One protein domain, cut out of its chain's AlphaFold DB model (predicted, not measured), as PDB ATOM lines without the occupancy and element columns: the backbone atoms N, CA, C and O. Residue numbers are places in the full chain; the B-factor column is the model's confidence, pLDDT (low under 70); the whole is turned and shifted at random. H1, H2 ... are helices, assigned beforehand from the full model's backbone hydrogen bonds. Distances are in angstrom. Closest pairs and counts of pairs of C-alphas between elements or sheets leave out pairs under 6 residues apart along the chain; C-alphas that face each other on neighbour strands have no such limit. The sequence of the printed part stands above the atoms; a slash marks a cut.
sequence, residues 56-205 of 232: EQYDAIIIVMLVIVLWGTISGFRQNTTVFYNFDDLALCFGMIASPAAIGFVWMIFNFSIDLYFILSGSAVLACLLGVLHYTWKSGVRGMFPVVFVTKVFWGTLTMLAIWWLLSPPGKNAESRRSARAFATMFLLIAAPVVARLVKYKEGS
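This is residues 56 to 205 of the 232 residues of an uncharacterized protein of Alteromonas sp. KC14 (UniProt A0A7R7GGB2). Helix H4 runs through the middle, with the hairpin of H2 and H3 packed on one side of it and H1 and H5 on the other. H5 folds back along H4 as a second hairpin, while H1 crosses H4 nearly at a right angle and sticks out with residues 56 to 64. The printed part has 150 residues with five named helices, H1 to H5 in chain order, and no named strand; the class is all helix. It is compact, with a radius of gyration of the C-alphas of 16.9 A, and spans 46 by 39 by 36 A.

Find C-alpha 56 at (-2.913, 54.389, 6.381); from there H1, residues 56 to 77, runs 32.0 A. H2, residues 87 to 110, measures 32.2 A and has a kink of 49 degrees near residue 94. H3, residues 114 to 138, begins at C-alpha 114, (-15.353, 49.490, -26.596), and runs 36.1 A. H4, residues 145 to 167, measures 32.8 A. H5, residues 174 to 198, has a kink of 33 degrees near residue 191 and ends 35.1 A from its start, at C-alpha 198, (-34.032, 45.470, 5.612).

Start at H4, the hub, which touches the four other helices. With residues 147 to 154 alone it touches residues 68 to 73 of H1, about perpendicular at 83 degrees; their closest C-alphas, of Val 69 and Thr 151, are 4.8 A apart. H2 touches H4 with residues 90 to 98 alone, at a steep tilt of 47 degrees, the same way; the closest C-alphas are those of Cys 93 and Gly 156, at 4.9 A. H2 and H3 form a helical hairpin with a shallow tilt of 6 degrees, opposite ways, and C-alphas 100 and 121 come closest, at 4.8 A. H4 and H5 form another, opposite ways at 36 degrees, only just a steep tilt, closest at the C-alphas of Leu 166 and Arg 181, 4.9 A. H1 and H3 are apart, as are H3 and H5. In H1, H3 and H4 every O i to N i+4 pair is within hydrogen-bond range; in H2 it is 17 of 20 and in H5 20 of 21.

Look at Arg 78 and Asn 111 for the two C-alphas farthest apart, 48.6 A. The printed part has no cut; the link H2 to H3 is tight, and the other three are short. Confidence is under 70 at residues 56, 59, 170 to 171 and 204, and the mean pLDDT of the printed part is 83.3.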
ATOM      1  N   GLU A  56      -2.215  54.159   5.108       69.56
ATOM      2  CA  GLU A  56      -2.913  54.389   6.381       69.56
ATOM      3  C   GLU A  56      -4.254  55.127   6.220       69.56
ATOM      4  O   GLU A  56      -5.195  54.931   6.991       69.56
ATOM      5  N   GLN A  57      -4.377  55.978   5.197       71.88
ATOM      6  CA  GLN A  57      -5.615  56.713   4.924       71.88
ATOM      7  C   GLN A  57      -6.678  55.814   4.283       71.88
ATOM      8  O   GLN A  57      -7.867  56.028   4.517       71.88
ATOM      9  N   TYR A  58      -6.272  54.799   3.515       72.06
ATOM     10  CA  TYR A  58      -7.202  53.820   2.949       72.06
ATOM     11  C   TYR A  58      -7.877  52.991   4.041       72.06
ATOM     12  O   TYR A  58      -9.106  52.878   4.043       72.06
ATOM     13  N   ASP A  59      -7.103  52.492   5.005       69.00
ATOM     14  CA  ASP A  59      -7.634  51.697   6.115       69.00
ATOM     15  C   ASP A  59      -8.632  52.507   6.952       69.00
ATOM     16  O   ASP A  59      -9.736  52.038   7.247       69.00
ATOM     17  N   ALA A  60      -8.307  53.770   7.248       70.88
ATOM     18  CA  ALA A  60      -9.207  54.666   7.970       70.88
ATOM     19  C   ALA A  60     -10.537  54.896   7.223       70.88
ATOM     20  O   ALA A  60     -11.607  54.868   7.837       70.88
ATOM     21  N   ILE A  61     -10.497  55.088   5.901       77.12
ATOM     22  CA  ILE A  61     -11.706  55.282   5.081       77.12
ATOM     23  C   ILE A  61     -12.583  54.025   5.092       77.12
ATOM     24  O   ILE A  61     -13.805  54.133   5.238       77.12
ATOM     25  N   ILE A  62     -11.978  52.841   4.970       75.56
ATOM     26  CA  ILE A  62     -12.702  51.564   5.006       75.56
ATOM     27  C   ILE A  62     -13.388  51.382   6.361       75.56
ATOM     28  O   ILE A  62     -14.578  51.058   6.406       75.56
ATOM     29  N   ILE A  63     -12.680  51.653   7.461       74.88
ATOM     30  CA  ILE A  63     -13.238  51.557   8.816       74.88
ATOM     31  C   ILE A  63     -14.433  52.505   8.974       74.88
ATOM     32  O   ILE A  63     -15.496  52.086   9.436       74.88
ATOM     33  N   VAL A  64     -14.305  53.763   8.542       80.38
ATOM     34  CA  VAL A  64     -15.402  54.743   8.613       80.38
ATOM     35  C   VAL A  64     -16.614  54.283   7.799       80.38
ATOM     36  O   VAL A  64     -17.744  54.351   8.288       80.38
ATOM     37  N   MET A  65     -16.402  53.767   6.585       79.06
ATOM     38  CA  MET A  65     -17.481  53.226   5.754       79.06
ATOM     39  C   MET A  65     -18.184  52.043   6.424       79.06
ATOM     40  O   MET A  65     -19.415  51.999   6.447       79.06
ATOM     41  N   LEU A  66     -17.429  51.120   7.025       79.06
ATOM     42  CA  LEU A  66     -17.996  49.984   7.753       79.06
ATOM     43  C   LEU A  66     -18.843  50.432   8.947       79.06
ATOM     44  O   LEU A  66     -19.941  49.909   9.139       79.06
ATOM     45  N   VAL A  67     -18.395  51.431   9.711       81.75
ATOM     46  CA  VAL A  67     -19.171  51.989  10.833       81.75
ATOM     47  C   VAL A  67     -20.491  52.596  10.345       81.75
ATOM     48  O   VAL A  67     -21.539  52.356  10.947       81.75
ATOM     49  N   ILE A  68     -20.473  53.332   9.228       86.62
ATOM     50  CA  ILE A  68     -21.680  53.918   8.623       86.62
ATOM     51  C   ILE A  68     -22.660  52.822   8.190       86.62
ATOM     52  O   ILE A  68     -23.855  52.917   8.481       86.62
ATOM     53  N   VAL A  69     -22.165  51.773   7.530       85.31
ATOM     54  CA  VAL A  69     -22.983  50.634   7.090       85.31
ATOM     55  C   VAL A  69     -23.575  49.893   8.285       85.31
ATOM     56  O   VAL A  69     -24.764  49.568   8.271       85.31
ATOM     57  N   LEU A  70     -22.787  49.639   9.333       85.50
ATOM     58  CA  LEU A  70     -23.266  48.997  10.558       85.50
ATOM     59  C   LEU A  70     -24.372  49.828  11.211       85.50
ATOM     60  O   LEU A  70     -25.437  49.293  11.528       85.50
ATOM     61  N   TRP A  71     -24.170  51.141  11.332       86.69
ATOM     62  CA  TRP A  71     -25.170  52.055  11.881       86.69
ATOM     63  C   TRP A  71     -26.464  52.065  11.060       86.69
ATOM     64  O   TRP A  71     -27.561  51.937  11.614       86.69
ATOM     65  N   GLY A  72     -26.352  52.165   9.731       84.88
ATOM     66  CA  GLY A  72     -27.497  52.112   8.823       84.88
ATOM     67  C   GLY A  72     -28.236  50.776   8.887       84.88
ATOM     68  O   GLY A  72     -29.466  50.751   8.911       84.88
ATOM     69  N   THR A  73     -27.497  49.672   9.010       86.12
ATOM     70  CA  THR A  73     -28.058  48.322   9.143       86.12
ATOM     71  C   THR A  73     -28.839  48.191  10.449       86.12
ATOM     72  O   THR A  73     -30.019  47.852  10.417       86.12
ATOM     73  N   ILE A  74     -28.240  48.534  11.597       87.25
ATOM     74  CA  ILE A  74     -28.899  48.465  12.915       87.25
ATOM     75  C   ILE A  74     -30.154  49.351  12.948       87.25
ATOM     76  O   ILE A  74     -31.213  48.914  13.408       87.25
ATOM     77  N   SER A  75     -30.064  50.576  12.422       85.56
ATOM     78  CA  SER A  75     -31.208  51.493  12.335       85.56
ATOM     79  C   SER A  75     -32.329  50.941  11.443       85.56
ATOM     80  O   SER A  75     -33.512  51.090  11.769       85.56
ATOM     81  N   GLY A  76     -31.965  50.247  10.359       83.00
ATOM     82  CA  GLY A  76     -32.892  49.531   9.483       83.00
ATOM     83  C   GLY A  76     -33.589  48.356  10.171       83.00
ATOM     84  O   GLY A  76     -34.807  48.220  10.076       83.00
ATOM     85  N   PHE A  77     -32.852  47.543  10.933       85.44
ATOM     86  CA  PHE A  77     -33.418  46.419  11.695       85.44
ATOM     87  C   PHE A  77     -34.411  46.865  12.768       85.44
ATOM     88  O   PHE A  77     -35.416  46.190  12.991       85.44
ATOM     89  N   ARG A  78     -34.145  48.007  13.416       82.81
ATOM     90  CA  ARG A  78     -35.041  48.621  14.410       82.81
ATOM     91  C   ARG A  78     -36.253  49.320  13.783       82.81
ATOM     92  O   ARG A  78     -37.041  49.898  14.520       82.81
ATOM     93  N   GLN A  79     -36.384  49.299  12.452       75.44
ATOM     94  CA  GLN A  79     -37.428  49.984  11.676       75.44
ATOM     95  C   GLN A  79     -37.487  51.508  11.889       75.44
ATOM     96  O   GLN A  79     -38.440  52.157  11.466       75.44
ATOM     97  N   ASN A  80     -36.447  52.098  12.488       74.50
ATOM     98  CA  ASN A  80     -36.353  53.540  12.706       74.50
ATOM     99  C   ASN A  80     -36.048  54.281  11.393       74.50
ATOM    100  O   ASN A  80     -36.439  55.428  11.200       74.50
ATOM    101  N   THR A  81     -35.364  53.607  10.462       79.12
ATOM    102  CA  THR A  81     -35.121  54.112   9.108       79.12
ATOM    103  C   THR A  81     -35.404  53.057   8.054       79.12
ATOM    104  O   THR A  81     -35.216  51.861   8.259       79.12
ATOM    105  N   THR A  82     -35.882  53.509   6.897       85.12
ATOM    106  CA  THR A  82     -36.188  52.629   5.768       85.12
ATOM    107  C   THR A  82     -34.943  52.487   4.899       85.12
ATOM    108  O   THR A  82     -34.623  53.413   4.152       85.12
ATOM    109  N   VAL A  83     -34.243  51.350   5.016       86.06
ATOM    110  CA  VAL A  83     -33.047  51.063   4.207       86.06
ATOM    111  C   VAL A  83     -33.453  50.675   2.796       86.06
ATOM    112  O   VAL A  83     -33.176  51.437   1.887       86.06
ATOM    113  N   PHE A  84     -34.185  49.584   2.580       88.69
ATOM    114  CA  PHE A  84     -34.777  49.313   1.266       88.69
ATOM    115  C   PHE A  84     -36.267  49.636   1.306       88.69
ATOM    116  O   PHE A  84     -36.982  49.173   2.199       88.69
ATOM    117  N   TYR A  85     -36.741  50.467   0.379       87.12
ATOM    118  CA  TYR A  85     -38.149  50.864   0.347       87.12
ATOM    119  C   TYR A  85     -39.016  49.665  -0.042       87.12
ATOM    120  O   TYR A  85     -39.893  49.269   0.722       87.12
ATOM    121  N   ASN A  86     -38.718  49.053  -1.183       88.38
ATOM    122  CA  ASN A  86     -39.416  47.899  -1.738       88.38
ATOM    123  C   ASN A  86     -38.419  46.918  -2.389       88.38
ATOM    124  O   ASN A  86     -37.209  47.161  -2.385       88.38
ATOM    125  N   PHE A  87     -38.900  45.800  -2.938       86.62
ATOM    126  CA  PHE A  87     -38.028  44.855  -3.644       86.62
ATOM    127  C   PHE A  87     -37.496  45.405  -4.977       86.62
ATOM    128  O   PHE A  87     -36.410  45.005  -5.389       86.62
ATOM    129  N   ASP A  88     -38.187  46.357  -5.610       86.88
ATOM    130  CA  ASP A  88     -37.687  47.012  -6.829       86.88
ATOM    131  C   ASP A  88     -36.460  47.896  -6.539       86.88
ATOM    132  O   ASP A  88     -35.493  47.876  -7.292       86.88
ATOM    133  N   ASP A  89     -36.452  48.622  -5.419       87.62
ATOM    134  CA  ASP A  89     -35.299  49.396  -4.931       87.62
ATOM    135  C   ASP A  89     -34.086  48.489  -4.669       87.62
ATOM    136  O   ASP A  89     -32.962  48.818  -5.046       87.62
ATOM    137  N   LEU A  90     -34.316  47.291  -4.119       88.25
ATOM    138  CA  LEU A  90     -33.270  46.276  -3.989       88.25
ATOM    139  C   LEU A  90     -32.772  45.778  -5.359       88.25
ATOM    140  O   LEU A  90     -31.563  45.660  -5.569       88.25
ATOM    141  N   ALA A  91     -33.683  45.514  -6.297       88.25
ATOM    142  CA  ALA A  91     -33.337  45.050  -7.638       88.25
ATOM    143  C   ALA A  91     -32.534  46.092  -8.428       88.25
ATOM    144  O   ALA A  91     -31.601  45.725  -9.137       88.25
ATOM    145  N   LEU A  92     -32.822  47.385  -8.259       89.12
ATOM    146  CA  LEU A  92     -32.018  48.464  -8.837       89.12
ATOM    147  C   LEU A  92     -30.594  48.475  -8.269       89.12
ATOM    148  O   LEU A  92     -29.639  48.693  -9.016       89.12
ATOM    149  N   CYS A  93     -30.420  48.177  -6.976       90.12
ATOM    150  CA  CYS A  93     -29.083  48.019  -6.407       90.12
ATOM    151  C   CYS A  93     -28.334  46.812  -6.986       90.12
ATOM    152  O   CYS A  93     -27.135  46.913  -7.239       90.12
ATOM    153  N   PHE A  94     -29.020  45.695  -7.240       89.62
ATOM    154  CA  PHE A  94     -28.424  44.558  -7.954       89.62
ATOM    155  C   PHE A  94     -28.090  44.919  -9.405       89.62
ATOM    156  O   PHE A  94     -27.023  44.558  -9.903       89.62
ATOM    157  N   GLY A  95     -28.960  45.696 -10.052       85.69
ATOM    158  CA  GLY A  95     -28.805  46.202 -11.411       85.69
ATOM    159  C   GLY A  95     -27.513  46.987 -11.626       85.69
ATOM    160  O   GLY A  95     -26.924  46.880 -12.697       85.69
ATOM    161  N   MET A  96     -26.998  47.684 -10.608       86.56
ATOM    162  CA  MET A  96     -25.713  48.392 -10.714       86.56
ATOM    163  C   MET A  96     -24.527  47.461 -11.021       86.56
ATOM    164  O   MET A  96     -23.593  47.880 -11.692       86.56
ATOM    165  N   ILE A  97     -24.567  46.204 -10.566       84.62
ATOM    166  CA  ILE A  97     -23.519  45.200 -10.834       84.62
ATOM    167  C   ILE A  97     -23.927  44.260 -11.969       84.62
ATOM    168  O   ILE A  97     -23.103  43.874 -12.795       84.62
ATOM    169  N   ALA A  98     -25.209  43.903 -12.032       85.31
ATOM    170  CA  ALA A  98     -25.725  42.995 -13.044       85.31
ATOM    171  C   ALA A  98     -25.717  43.620 -14.448       85.31
ATOM    172  O   ALA A  98     -25.448  42.919 -15.421       85.31
ATOM    173  N   SER A  99     -26.000  44.924 -14.572       87.25
ATOM    174  CA  SER A  99     -26.138  45.570 -15.883       87.25
ATOM    175  C   SER A  99     -24.824  45.673 -16.662       87.25
ATOM    176  O   SER A  99     -24.842  45.269 -17.827       87.25
ATOM    177  N   PRO A 100     -23.668  46.078 -16.088       86.69
ATOM    178  CA  PRO A 100     -22.409  46.050 -16.831       86.69
ATOM    179  C   PRO A 100     -22.013  44.627 -17.229       86.69
ATOM    180  O   PRO A 100     -21.541  44.416 -18.340       86.69
ATOM    181  N   ALA A 101     -22.262  43.642 -16.361       84.06
ATOM    182  CA  ALA A 101     -21.976  42.242 -16.655       84.06
ATOM    183  C   ALA A 101     -22.829  41.704 -17.819       84.06
ATOM    184  O   ALA A 101     -22.304  41.052 -18.721       84.06
ATOM    185  N   ALA A 102     -24.128  42.017 -17.837       85.81
ATOM    186  CA  ALA A 102     -25.024  41.638 -18.925       85.81
ATOM    187  C   ALA A 102     -24.631  42.315 -20.249       85.81
ATOM    188  O   ALA A 102     -24.549  41.651 -21.280       85.81
ATOM    189  N   ILE A 103     -24.325  43.615 -20.223       87.38
ATOM    190  CA  ILE A 103     -23.881  44.360 -21.411       87.38
ATOM    191  C   ILE A 103     -22.521  43.843 -21.898       87.38
ATOM    192  O   ILE A 103     -22.322  43.705 -23.100       87.38
ATOM    193  N   GLY A 104     -21.612  43.488 -20.987       85.31
ATOM    194  CA  GLY A 104     -20.320  42.879 -21.312       85.31
ATOM    195  C   GLY A 104     -20.462  41.510 -21.978       85.31
ATOM    196  O   GLY A 104     -19.727  41.199 -22.911       85.31
ATOM    197  N   PHE A 105     -21.453  40.715 -21.569       84.81
ATOM    198  CA  PHE A 105     -21.770  39.453 -22.237       84.81
ATOM    199  C   PHE A 105     -22.269  39.675 -23.674       84.81
ATOM    200  O   PHE A 105     -21.803  39.013 -24.599       84.81
ATOM    201  N   VAL A 106     -23.158  40.651 -23.884       87.88
ATOM    202  CA  VAL A 106     -23.622  41.030 -25.231       87.88
ATOM    203  C   VAL A 106     -22.459  41.580 -26.068       87.88
ATOM    204  O   VAL A 106     -22.327  41.231 -27.239       87.88
ATOM    205  N   TRP A 107     -21.569  42.371 -25.466       88.06
ATOM    206  CA  TRP A 107     -20.344  42.853 -26.105       88.06
ATOM    207  C   TRP A 107     -19.453  41.713 -26.592       88.06
ATOM    208  O   TRP A 107     -19.013  41.743 -27.734       88.06
ATOM    209  N   MET A 108     -19.266  40.667 -25.789       83.94
ATOM    210  CA  MET A 108     -18.472  39.501 -26.187       83.94
ATOM    211  C   MET A 108     -19.075  38.742 -27.383       83.94
ATOM    212  O   MET A 108     -18.332  38.179 -28.181       83.94
ATOM    213  N   ILE A 109     -20.407  38.732 -27.524       89.25
ATOM    214  CA  ILE A 109     -21.105  38.045 -28.626       89.25
ATOM    215  C   ILE A 109     -21.043  38.856 -29.924       89.25
ATOM    216  O   ILE A 109     -20.772  38.302 -30.987       89.25
ATOM    217  N   PHE A 110     -21.326  40.156 -29.848       89.75
ATOM    218  CA  PHE A 110     -21.497  41.009 -31.030       89.75
ATOM    219  C   PHE A 110     -20.253  41.833 -31.382       89.75
ATOM    220  O   PHE A 110     -20.205  42.425 -32.455       89.75
ATOM    221  N   ASN A 111     -19.263  41.870 -30.489       89.12
ATOM    222  CA  ASN A 111     -17.964  42.519 -30.658       89.12
ATOM    223  C   ASN A 111     -18.049  43.971 -31.175       89.12
ATOM    224  O   ASN A 111     -17.318  44.373 -32.080       89.12
ATOM    225  N   PHE A 112     -18.981  44.761 -30.627       87.38
ATOM    226  CA  PHE A 112     -19.107  46.189 -30.943       87.38
ATOM    227  C   PHE A 112     -17.985  47.022 -30.297       87.38
ATOM    228  O   PHE A 112     -17.170  46.512 -29.531       87.38
ATOM    229  N   SER A 113     -17.909  48.321 -30.609       88.38
ATOM    230  CA  SER A 113     -16.825  49.182 -30.118       88.38
ATOM    231  C   SER A 113     -16.784  49.276 -28.588       88.38
ATOM    232  O   SER A 113     -17.814  49.274 -27.907       88.38
ATOM    233  N   ILE A 114     -15.569  49.390 -28.044       84.94
ATOM    234  CA  ILE A 114     -15.353  49.490 -26.596       84.94
ATOM    235  C   ILE A 114     -15.995  50.758 -26.012       84.94
ATOM    236  O   ILE A 114     -16.553  50.725 -24.916       84.94
ATOM    237  N   ASP A 115     -16.016  51.848 -26.782       87.81
ATOM    238  CA  ASP A 115     -16.669  53.102 -26.398       87.81
ATOM    239  C   ASP A 115     -18.173  52.903 -26.194       87.81
ATOM    240  O   ASP A 115     -18.751  53.384 -25.220       87.81
ATOM    241  N   LEU A 116     -18.811  52.122 -27.073       84.62
ATOM    242  CA  LEU A 116     -20.237  51.831 -26.983       84.62
ATOM    243  C   LEU A 116     -20.552  50.936 -25.774       84.62
ATOM    244  O   LEU A 116     -21.574  51.143 -25.117       84.62
ATOM    245  N   TYR A 117     -19.651  50.019 -25.405       85.69
ATOM    246  CA  TYR A 117     -19.745  49.277 -24.142       85.69
ATOM    247  C   TYR A 117     -19.713  50.214 -22.924       85.69
ATOM    248  O   TYR A 117     -20.579  50.106 -22.048       85.69
ATOM    249  N   PHE A 118     -18.767  51.155 -22.864       86.88
ATOM    250  CA  PHE A 118     -18.667  52.094 -21.741       86.88
ATOM    251  C   PHE A 118     -19.874  53.033 -21.650       86.88
ATOM    252  O   PHE A 118     -20.384  53.269 -20.554       86.88
ATOM    253  N   ILE A 119     -20.384  53.522 -22.783       89.25
ATOM    254  CA  ILE A 119     -21.566  54.394 -22.821       89.25
ATOM    255  C   ILE A 119     -22.820  53.642 -22.349       89.25
ATOM    256  O   ILE A 119     -23.567  54.143 -21.502       89.25
ATOM    257  N   LEU A 120     -23.061  52.427 -22.854       88.38
ATOM    258  CA  LEU A 120     -24.232  51.632 -22.468       88.38
ATOM    259  C   LEU A 120     -24.162  51.176 -21.009       88.38
ATOM    260  O   LEU A 120     -25.137  51.313 -20.272       88.38
ATOM    261  N   SER A 121     -23.011  50.670 -20.565       87.12
ATOM    262  CA  SER A 121     -22.836  50.253 -19.169       87.12
ATOM    263  C   SER A 121     -22.936  51.440 -18.209       87.12
ATOM    264  O   SER A 121     -23.664  51.364 -17.220       87.12
ATOM    265  N   GLY A 122     -22.296  52.566 -18.530       84.75
ATOM    266  CA  GLY A 122     -22.363  53.786 -17.731       84.75
ATOM    267  C   GLY A 122     -23.781  54.348 -17.628       84.75
ATOM    268  O   GLY A 122     -24.228  54.687 -16.531       84.75
ATOM    269  N   SER A 123     -24.524  54.393 -18.737       88.75
ATOM    270  CA  SER A 123     -25.919  54.859 -18.739       88.75
ATOM    271  C   SER A 123     -26.858  53.923 -17.971       88.75
ATOM    272  O   SER A 123     -27.705  54.407 -17.218       88.75
ATOM    273  N   ALA A 124     -26.677  52.603 -18.074       88.19
ATOM    274  CA  ALA A 124     -27.453  51.630 -17.305       88.19
ATOM    275  C   ALA A 124     -27.204  51.756 -15.792       88.19
ATOM    276  O   ALA A 124     -28.155  51.795 -15.003       88.19
ATOM    277  N   VAL A 125     -25.938  51.892 -15.383       89.69
ATOM    278  CA  VAL A 125     -25.566  52.125 -13.979       89.69
ATOM    279  C   VAL A 125     -26.127  53.455 -13.487       89.69
ATOM    280  O   VAL A 125     -26.681  53.510 -12.389       89.69
ATOM    281  N   LEU A 126     -26.053  54.513 -14.298       88.31
ATOM    282  CA  LEU A 126     -26.610  55.820 -13.957       88.31
ATOM    283  C   LEU A 126     -28.133  55.761 -13.778       88.31
ATOM    284  O   LEU A 126     -28.650  56.307 -12.804       88.31
ATOM    285  N   ALA A 127     -28.853  55.067 -14.660       89.94
ATOM    286  CA  ALA A 127     -30.294  54.867 -14.531       89.94
ATOM    287  C   ALA A 127     -30.648  54.115 -13.235       89.94
ATOM    288  O   ALA A 127     -31.549  54.532 -12.502       89.94
ATOM    289  N   CYS A 128     -29.894  53.060 -12.902       88.75
ATOM    290  CA  CYS A 128     -30.051  52.344 -11.636       88.75
ATOM    291  C   CYS A 128     -29.799  53.267 -10.435       88.75
ATOM    292  O   CYS A 128     -30.602  53.300  -9.501       88.75
ATOM    293  N   LEU A 129     -28.727  54.063 -10.479       89.69
ATOM    294  CA  LEU A 129     -28.358  55.005  -9.423       89.69
ATOM    295  C   LEU A 129     -29.450  56.058  -9.190       89.69
ATOM    296  O   LEU A 129     -29.814  56.327  -8.044       89.69
ATOM    297  N   LEU A 130     -30.001  56.625 -10.267       90.06
ATOM    298  CA  LEU A 130     -31.108  57.583 -10.207       90.06
ATOM    299  C   LEU A 130     -32.373  56.944  -9.625       90.06
ATOM    300  O   LEU A 130     -33.051  57.569  -8.807       90.06
ATOM    301  N   GLY A 131     -32.662  55.693  -9.983       88.56
ATOM    302  CA  GLY A 131     -33.759  54.928  -9.394       88.56
ATOM    303  C   GLY A 131     -33.586  54.730  -7.884       88.56
ATOM    304  O   GLY A 131     -34.497  55.037  -7.112       88.56
ATOM    305  N   VAL A 132     -32.397  54.309  -7.437       89.00
ATOM    306  CA  VAL A 132     -32.075  54.176  -6.003       89.00
ATOM    307  C   VAL A 132     -32.202  55.525  -5.292       89.00
ATOM    308  O   VAL A 132     -32.761  55.603  -4.195       89.00
ATOM    309  N   LEU A 133     -31.738  56.613  -5.913       88.44
ATOM    310  CA  LEU A 133     -31.866  57.967  -5.371       88.44
ATOM    311  C   LEU A 133     -33.339  58.365  -5.191       88.44
ATOM    312  O   LEU A 133     -33.717  58.860  -4.127       88.44
ATOM    313  N   HIS A 134     -34.176  58.089  -6.194       89.56
ATOM    314  CA  HIS A 134     -35.612  58.351  -6.162       89.56
ATOM    315  C   HIS A 134     -36.301  57.602  -5.012       89.56
ATOM    316  O   HIS A 134     -37.017  58.214  -4.215       89.56
ATOM    317  N   TYR A 135     -36.036  56.301  -4.853       87.06
ATOM    318  CA  TYR A 135     -36.605  55.513  -3.753       87.06
ATOM    319  C   TYR A 135     -36.070  55.926  -2.378       87.06
ATOM    320  O   TYR A 135     -36.814  55.907  -1.393       87.06
ATOM    321  N   THR A 136     -34.807  56.351  -2.296       85.50
ATOM    322  CA  THR A 136     -34.219  56.896  -1.060       85.50
ATOM    323  C   THR A 136     -34.858  58.233  -0.680       85.50
ATOM    324  O   THR A 136     -35.069  58.513   0.497       85.50
ATOM    325  N   TRP A 137     -35.217  59.060  -1.662       85.06
ATOM    326  CA  TRP A 137     -35.953  60.294  -1.407       85.06
ATOM    327  C   TRP A 137     -37.394  60.012  -0.961       85.06
ATOM    328  O   TRP A 137     -37.863  60.575   0.032       85.06
ATOM    329  N   LYS A 138     -38.076  59.084  -1.647       85.44
ATOM    330  CA  LYS A 138     -39.449  58.653  -1.335       85.44
ATOM    331  C   LYS A 138     -39.579  58.047   0.066       85.44
ATOM    332  O   LYS A 138     -40.638  58.152   0.679       85.44
ATOM    333  N   SER A 139     -38.516  57.445   0.597       81.56
ATOM    334  CA  SER A 139     -38.528  56.864   1.942       81.56
ATOM    335  C   SER A 139     -38.502  57.898   3.079       81.56
ATOM    336  O   SER A 139     -38.669  57.523   4.239       81.56
ATOM    337  N   GLY A 140     -38.337  59.193   2.772       78.00
ATOM    338  CA  GLY A 140     -38.485  60.291   3.736       78.00
ATOM    339  C   GLY A 140     -37.293  60.502   4.680       78.00
ATOM    340  O   GLY A 140     -37.346  61.361   5.557       78.00
ATOM    341  N   VAL A 141     -36.188  59.774   4.496       78.69
ATOM    342  CA  VAL A 141     -35.006  59.783   5.384       78.69
ATOM    343  C   VAL A 141     -34.046  60.956   5.122       78.69
ATOM    344  O   VAL A 141     -32.848  60.769   4.936       78.69
ATOM    345  N   ARG A 142     -34.544  62.199   5.130       75.38
ATOM    346  CA  ARG A 142     -33.770  63.401   4.733       75.38
ATOM    347  C   ARG A 142     -32.472  63.613   5.532       75.38
ATOM    348  O   ARG A 142     -31.453  63.958   4.945       75.38
ATOM    349  N   GLY A 143     -32.493  63.390   6.850       75.81
ATOM    350  CA  GLY A 143     -31.321  63.580   7.724       75.81
ATOM    351  C   GLY A 143     -30.319  62.421   7.706       75.81
ATOM    352  O   GLY A 143     -29.128  62.630   7.903       75.81
ATOM    353  N   MET A 144     -30.786  61.203   7.417       80.38
ATOM    354  CA  MET A 144     -29.956  59.989   7.357       80.38
ATOM    355  C   MET A 144     -29.682  59.533   5.922       80.38
ATOM    356  O   MET A 144     -29.184  58.432   5.704       80.38
ATOM    357  N   PHE A 145     -29.970  60.391   4.945       82.94
ATOM    358  CA  PHE A 145     -29.829  60.109   3.525       82.94
ATOM    359  C   PHE A 145     -28.462  59.514   3.146       82.94
ATOM    360  O   PHE A 145     -28.456  58.429   2.569       82.94
ATOM    361  N   PRO A 146     -27.307  60.132   3.487       81.88
ATOM    362  CA  PRO A 146     -26.009  59.581   3.093       81.88
ATOM    363  C   PRO A 146     -25.737  58.214   3.731       81.88
ATOM    364  O   PRO A 146     -25.206  57.327   3.072       81.88
ATOM    365  N   VAL A 147     -26.160  58.012   4.980       83.25
ATOM    366  CA  VAL A 147     -25.992  56.742   5.701       83.25
ATOM    367  C   VAL A 147     -26.821  55.639   5.045       83.25
ATOM    368  O   VAL A 147     -26.307  54.559   4.755       83.25
ATOM    369  N   VAL A 148     -28.098  55.917   4.774       85.69
ATOM    370  CA  VAL A 148     -29.021  54.965   4.146       85.69
ATOM    371  C   VAL A 148     -28.571  54.636   2.726       85.69
ATOM    372  O   VAL A 148     -28.552  53.467   2.353       85.69
ATOM    373  N   PHE A 149     -28.161  55.643   1.957       86.06
ATOM    374  CA  PHE A 149     -27.683  55.462   0.593       86.06
ATOM    375  C   PHE A 149     -26.442  54.563   0.533       86.06
ATOM    376  O   PHE A 149     -26.450  53.564  -0.180       86.06
ATOM    377  N   VAL A 150     -25.415  54.853   1.340       85.75
ATOM    378  CA  VAL A 150     -24.203  54.018   1.415       85.75
ATOM    379  C   VAL A 150     -24.551  52.593   1.849       85.75
ATOM    380  O   VAL A 150     -24.081  51.636   1.243       85.75
ATOM    381  N   THR A 151     -25.436  52.436   2.837       86.50
ATOM    382  CA  THR A 151     -25.855  51.116   3.335       86.50
ATOM    383  C   THR A 151     -26.594  50.299   2.269       86.50
ATOM    384  O   THR A 151     -26.309  49.113   2.111       86.50
ATOM    385  N   LYS A 152     -27.511  50.919   1.509       89.62
ATOM    386  CA  LYS A 152     -28.228  50.274   0.392       89.62
ATOM    387  C   LYS A 152     -27.257  49.775  -0.669       89.62
ATOM    388  O   LYS A 152     -27.303  48.612  -1.060       89.62
ATOM    389  N   VAL A 153     -26.381  50.672  -1.118       86.81
ATOM    390  CA  VAL A 153     -25.404  50.393  -2.166       86.81
ATOM    391  C   VAL A 153     -24.460  49.280  -1.709       86.81
ATOM    392  O   VAL A 153     -24.249  48.323  -2.447       86.81
ATOM    393  N   PHE A 154     -23.971  49.333  -0.471       87.44
ATOM    394  CA  PHE A 154     -23.101  48.305   0.099       87.44
ATOM    395  C   PHE A 154     -23.772  46.925   0.152       87.44
ATOM    396  O   PHE A 154     -23.246  45.959  -0.397       87.44
ATOM    397  N   TRP A 155     -24.965  46.820   0.746       87.12
ATOM    398  CA  TRP A 155     -25.673  45.539   0.837       87.12
ATOM    399  C   TRP A 155     -26.103  45.001  -0.528       87.12
ATOM    400  O   TRP A 155     -25.997  43.797  -0.771       87.12
ATOM    401  N   GLY A 156     -26.564  45.872  -1.425       86.94
ATOM    402  CA  GLY A 156     -26.954  45.488  -2.777       86.94
ATOM    403  C   GLY A 156     -25.777  44.938  -3.580       86.94
ATOM    404  O   GLY A 156     -25.872  43.858  -4.164       86.94
ATOM    405  N   THR A 157     -24.645  45.640  -3.550       83.94
ATOM    406  CA  THR A 157     -23.441  45.255  -4.293       83.94
ATOM    407  C   THR A 157     -22.792  43.991  -3.743       83.94
ATOM    408  O   THR A 157     -22.510  43.090  -4.529       83.94
ATOM    409  N   LEU A 158     -22.632  43.855  -2.421       84.50
ATOM    410  CA  LEU A 158     -22.083  42.631  -1.822       84.50
ATOM    411  C   LEU A 158     -22.953  41.405  -2.095       84.50
ATOM    412  O   LEU A 158     -22.436  40.338  -2.419       84.50
ATOM    413  N   THR A 159     -24.273  41.551  -1.983       85.38
ATOM    414  CA  THR A 159     -25.194  40.435  -2.233       85.38
ATOM    415  C   THR A 159     -25.130  40.009  -3.695       85.38
ATOM    416  O   THR A 159     -25.013  38.818  -3.980       85.38
ATOM    417  N   MET A 160     -25.130  40.968  -4.626       86.81
ATOM    418  CA  MET A 160     -25.022  40.653  -6.049       86.81
ATOM    419  C   MET A 160     -23.647  40.078  -6.413       86.81
ATOM    420  O   MET A 160     -23.568  39.159  -7.223       86.81
ATOM    421  N   LEU A 161     -22.570  40.551  -5.782       81.00
ATOM    422  CA  LEU A 161     -21.230  40.002  -5.978       81.00
ATOM    423  C   LEU A 161     -21.136  38.558  -5.475       81.00
ATOM    424  O   LEU A 161     -20.547  37.716  -6.146       81.00
ATOM    425  N   ALA A 162     -21.761  38.241  -4.341       80.19
ATOM    426  CA  ALA A 162     -21.820  36.870  -3.847       80.19
ATOM    427  C   ALA A 162     -22.632  35.957  -4.782       80.19
ATOM    428  O   ALA A 162     -22.213  34.833  -5.056       80.19
ATOM    429  N   ILE A 163     -23.745  36.449  -5.345       83.88
ATOM    430  CA  ILE A 163     -24.485  35.733  -6.401       83.88
ATOM    431  C   ILE A 163     -23.589  35.525  -7.630       83.88
ATOM    432  O   ILE A 163     -23.531  34.424  -8.176       83.88
ATOM    433  N   TRP A 164     -22.841  36.550  -8.038       82.31
ATOM    434  CA  TRP A 164     -21.910  36.458  -9.160       82.31
ATOM    435  C   TRP A 164     -20.809  35.422  -8.913       82.31
ATOM    436  O   TRP A 164     -20.544  34.601  -9.785       82.31
ATOM    437  N   TRP A 165     -20.208  35.397  -7.724       79.69
ATOM    438  CA  TRP A 165     -19.178  34.418  -7.352       79.69
ATOM    439  C   TRP A 165     -19.721  32.992  -7.275       79.69
ATOM    440  O   TRP A 165     -18.989  32.035  -7.532       79.69
ATOM    441  N   LEU A 166     -21.002  32.829  -6.951       81.19
ATOM    442  CA  LEU A 166     -21.651  31.527  -7.002       81.19
ATOM    443  C   LEU A 166     -21.738  31.009  -8.449       81.19
ATOM    444  O   LEU A 166     -21.398  29.851  -8.714       81.19
ATOM    445  N   LEU A 167     -22.137  31.879  -9.384       80.31
ATOM    446  CA  LEU A 167     -22.277  31.564 -10.810       80.31
ATOM    447  C   LEU A 167     -20.910  31.384 -11.495       80.31
ATOM    448  O   LEU A 167     -20.644  30.347 -12.109       80.31
ATOM    449  N   SER A 168     -20.021  32.358 -11.329       77.75
ATOM    450  CA  SER A 168     -18.685  32.420 -11.921       77.75
ATOM    451  C   SER A 168     -17.625  32.610 -10.830       77.75
ATOM    452  O   SER A 168     -17.163  33.732 -10.598       77.75
ATOM    453  N   PRO A 169     -17.217  31.530 -10.138       77.56
ATOM    454  CA  PRO A 169     -16.249  31.637  -9.059       77.56
ATOM    455  C   PRO A 169     -14.866  32.042  -9.576       77.56
ATOM    456  O   PRO A 169     -14.381  31.456 -10.552       77.56
ATOM    457  N   PRO A 170     -14.185  32.976  -8.896       68.12
ATOM    458  CA  PRO A 170     -12.790  33.265  -9.181       68.12
ATOM    459  C   PRO A 170     -11.920  32.046  -8.834       68.12
ATOM    460  O   PRO A 170     -12.125  31.383  -7.818       68.12
ATOM    461  N   GLY A 171     -10.947  31.731  -9.690       66.56
ATOM    462  CA  GLY A 171      -9.972  30.668  -9.434       66.56
ATOM    463  C   GLY A 171      -9.484  29.970 -10.701       66.56
ATOM    464  O   GLY A 171     -10.259  29.688 -11.619       66.56
ATOM    465  N   LYS A 172      -8.184  29.663 -10.749       71.19
ATOM    466  CA  LYS A 172      -7.574  28.891 -11.849       71.19
ATOM    467  C   LYS A 172      -7.861  27.387 -11.716       71.19
ATOM    468  O   LYS A 172      -8.124  26.733 -12.717       71.19
ATOM    469  N   ASN A 173      -7.918  26.875 -10.481       83.94
ATOM    470  CA  ASN A 173      -8.074  25.447 -10.173       83.94
ATOM    471  C   ASN A 173      -9.495  25.106  -9.694       83.94
ATOM    472  O   ASN A 173     -10.154  25.924  -9.047       83.94
ATOM    473  N   ALA A 174      -9.948  23.873  -9.950       78.38
ATOM    474  CA  ALA A 174     -11.282  23.396  -9.562       78.38
ATOM    475  C   ALA A 174     -11.536  23.464  -8.043       78.38
ATOM    476  O   ALA A 174     -12.628  23.832  -7.611       78.38
ATOM    477  N   GLU A 175     -10.517  23.177  -7.232       78.12
ATOM    478  CA  GLU A 175     -10.589  23.249  -5.769       78.12
ATOM    479  C   GLU A 175     -10.776  24.689  -5.264       78.12
ATOM    480  O   GLU A 175     -11.679  24.965  -4.475       78.12
ATOM    481  N   SER A 176     -10.001  25.636  -5.804       75.38
ATOM    482  CA  SER A 176     -10.128  27.067  -5.495       75.38
ATOM    483  C   SER A 176     -11.512  27.606  -5.881       75.38
ATOM    484  O   SER A 176     -12.147  28.297  -5.083       75.38
ATOM    485  N   ARG A 177     -12.043  27.197  -7.043       74.75
ATOM    486  CA  ARG A 177     -13.409  27.546  -7.469       74.75
ATOM    487  C   ARG A 177     -14.476  26.980  -6.530       74.75
ATOM    488  O   ARG A 177     -15.464  27.656  -6.253       74.75
ATOM    489  N   ARG A 178     -14.295  25.753  -6.029       76.88
ATOM    490  CA  ARG A 178     -15.219  25.128  -5.067       76.88
ATOM    491  C   ARG A 178     -15.222  25.873  -3.732       76.88
ATOM    492  O   ARG A 178     -16.300  26.133  -3.202       76.88
ATOM    493  N   SER A 179     -14.046  26.249  -3.233       78.19
ATOM    494  CA  SER A 179     -13.904  27.047  -2.008       78.19
ATOM    495  C   SER A 179     -14.575  28.421  -2.143       78.19
ATOM    496  O   SER A 179     -15.385  28.800  -1.298       78.19
ATOM    497  N   ALA A 180     -14.356  29.118  -3.265       73.62
ATOM    498  CA  ALA A 180     -14.990  30.411  -3.531       73.62
ATOM    499  C   ALA A 180     -16.528  30.321  -3.585       73.62
ATOM    500  O   ALA A 180     -17.218  31.153  -2.993       73.62
ATOM    501  N   ARG A 181     -17.083  29.278  -4.225       79.44
ATOM    502  CA  ARG A 181     -18.537  29.025  -4.216       79.44
ATOM    503  C   ARG A 181     -19.066  28.729  -2.816       79.44
ATOM    504  O   ARG A 181     -20.144  29.206  -2.468       79.44
ATOM    505  N   ALA A 182     -18.336  27.945  -2.020       77.81
ATOM    506  CA  ALA A 182     -18.732  27.623  -0.651       77.81
ATOM    507  C   ALA A 182     -18.792  28.886   0.218       77.81
ATOM    508  O   ALA A 182     -19.795  29.114   0.895       77.81
ATOM    509  N   PHE A 183     -17.776  29.750   0.122       78.50
ATOM    510  CA  PHE A 183     -17.763  31.046   0.798       78.50
ATOM    511  C   PHE A 183     -18.933  31.934   0.357       78.50
ATOM    512  O   PHE A 183     -19.671  32.445   1.198       78.50
ATOM    513  N   ALA A 184     -19.161  32.058  -0.954       77.75
ATOM    514  CA  ALA A 184     -20.278  32.831  -1.494       77.75
ATOM    515  C   ALA A 184     -21.643  32.306  -1.011       77.75
ATOM    516  O   ALA A 184     -22.522  33.090  -0.655       77.75
ATOM    517  N   THR A 185     -21.808  30.981  -0.936       80.81
ATOM    518  CA  THR A 185     -23.037  30.340  -0.442       80.81
ATOM    519  C   THR A 185     -23.242  30.610   1.046       80.81
ATOM    520  O   THR A 185     -24.345  30.976   1.451       80.81
ATOM    521  N   MET A 186     -22.190  30.478   1.863       77.94
ATOM    522  CA  MET A 186     -22.258  30.800   3.292       77.94
ATOM    523  C   MET A 186     -22.595  32.273   3.523       77.94
ATOM    524  O   MET A 186     -23.459  32.583   4.344       77.94
ATOM    525  N   PHE A 187     -21.970  33.177   2.767       84.06
ATOM    526  CA  PHE A 187     -22.285  34.597   2.839       84.06
ATOM    527  C   PHE A 187     -23.745  34.864   2.466       84.06
ATOM    528  O   PHE A 187     -24.438  35.551   3.211       84.06
ATOM    529  N   LEU A 188     -24.247  34.289   1.369       85.81
ATOM    530  CA  LEU A 188     -25.642  34.461   0.951       85.81
ATOM    531  C   LEU A 188     -26.640  33.909   1.967       85.81
ATOM    532  O   LEU A 188     -27.687  34.519   2.168       85.81
ATOM    533  N   LEU A 189     -26.313  32.809   2.646       82.75
ATOM    534  CA  LEU A 189     -27.164  32.230   3.685       82.75
ATOM    535  C   LEU A 189     -27.388  33.202   4.857       82.75
ATOM    536  O   LEU A 189     -28.463  33.202   5.455       82.75
ATOM    537  N   ILE A 190     -26.414  34.072   5.139       85.38
ATOM    538  CA  ILE A 190     -26.505  35.119   6.165       85.38
ATOM    539  C   ILE A 190     -27.056  36.427   5.577       85.38
ATOM    540  O   ILE A 190     -27.933  37.062   6.161       85.38
ATOM    541  N   ALA A 191     -26.570  36.840   4.409       84.19
ATOM    542  CA  ALA A 191     -26.908  38.114   3.786       84.19
ATOM    543  C   ALA A 191     -28.352  38.151   3.270       84.19
ATOM    544  O   ALA A 191     -29.032  39.160   3.439       84.19
ATOM    545  N   ALA A 192     -28.860  37.060   2.692       84.88
ATOM    546  CA  ALA A 192     -30.218  37.005   2.157       84.88
ATOM    547  C   ALA A 192     -31.303  37.304   3.212       84.88
ATOM    548  O   ALA A 192     -32.127  38.183   2.950       84.88
ATOM    549  N   PRO A 193     -31.328  36.675   4.408       84.56
ATOM    550  CA  PRO A 193     -32.312  37.025   5.433       84.56
ATOM    551  C   PRO A 193     -32.103  38.439   5.991       84.56
ATOM    552  O   PRO A 193     -33.084  39.109   6.320       84.56
ATOM    553  N   VAL A 194     -30.858  38.925   6.059       86.19
ATOM    554  CA  VAL A 194     -30.547  40.302   6.478       86.19
ATOM    555  C   VAL A 194     -31.142  41.312   5.499       86.19
ATOM    556  O   VAL A 194     -31.953  42.150   5.893       86.19
ATOM    557  N   VAL A 195     -30.809  41.194   4.215       87.31
ATOM    558  CA  VAL A 195     -31.310  42.067   3.149       87.31
ATOM    559  C   VAL A 195     -32.824  41.961   3.040       87.31
ATOM    560  O   VAL A 195     -33.504  42.987   3.004       87.31
ATOM    561  N   ALA A 196     -33.370  40.742   3.086       84.75
ATOM    562  CA  ALA A 196     -34.809  40.539   3.095       84.75
ATOM    563  C   ALA A 196     -35.453  41.296   4.253       84.75
ATOM    564  O   ALA A 196     -36.458  41.955   4.024       84.75
ATOM    565  N   ARG A 197     -34.888  41.282   5.465       85.50
ATOM    566  CA  ARG A 197     -35.432  42.010   6.624       85.50
ATOM    567  C   ARG A 197     -35.295  43.532   6.516       85.50
ATOM    568  O   ARG A 197     -36.182  44.227   7.004       85.50
ATOM    569  N   LEU A 198     -34.260  44.035   5.845       86.62
ATOM    570  CA  LEU A 198     -34.032  45.470   5.612       86.62
ATOM    571  C   LEU A 198     -35.009  46.106   4.602       86.62
ATOM    572  O   LEU A 198     -35.111  47.334   4.546       86.62
ATOM    573  N   VAL A 199     -35.733  45.297   3.818       88.19
ATOM    574  CA  VAL A 199     -36.823  45.763   2.941       88.19
ATOM    575  C   VAL A 199     -38.064  46.096   3.767       88.19
ATOM    576  O   VAL A 199     -38.595  45.231   4.459       88.19
ATOM    577  N   LYS A 200     -38.574  47.325   3.675       85.75
ATOM    578  CA  LYS A 200     -39.772  47.745   4.414       85.75
ATOM    579  C   LYS A 200     -41.055  47.184   3.807       85.75
ATOM    580  O   LYS A 200     -41.773  46.454   4.484       85.75
ATOM    581  N   TYR A 201     -41.326  47.492   2.542       84.06
ATOM    582  CA  TYR A 201     -42.507  47.007   1.829       84.06
ATOM    583  C   TYR A 201     -42.134  45.761   1.024       84.06
ATOM    584  O   TYR A 201     -41.314  45.832   0.111       84.06
ATOM    585  N   LYS A 202     -42.711  44.599   1.358       80.25
ATOM    586  CA  LYS A 202     -42.439  43.309   0.685       80.25
ATOM    587  C   LYS A 202     -43.157  43.187  -0.662       80.25
ATOM    588  O   LYS A 202     -43.730  42.153  -0.990       80.25
ATOM    589  N   GLU A 203     -43.128  44.259  -1.427       79.44
ATOM    590  CA  GLU A 203     -43.804  44.402  -2.704       79.44
ATOM    591  C   GLU A 203     -42.771  44.783  -3.762       79.44
ATOM    592  O   GLU A 203     -41.718  45.344  -3.452       79.44
ATOM    593  N   GLY A 204     -43.059  44.460  -5.014       65.88
ATOM    594  CA  GLY A 204     -42.238  44.844  -6.151       65.88
ATOM    595  C   GLY A 204     -42.984  44.546  -7.439       65.88
ATOM    596  O   GLY A 204     -43.578  43.471  -7.568       65.88
ATOM    597  N   SER A 205     -43.002  45.516  -8.347       71.50
ATOM    598  CA  SER A 205     -43.626  45.378  -9.662       71.50
ATOM    599  C   SER A 205     -42.714  44.634 -10.635       71.50
ATOM    600  O   SER A 205     -43.207  43.917 -11.500       71.50
TER     601      SER A 205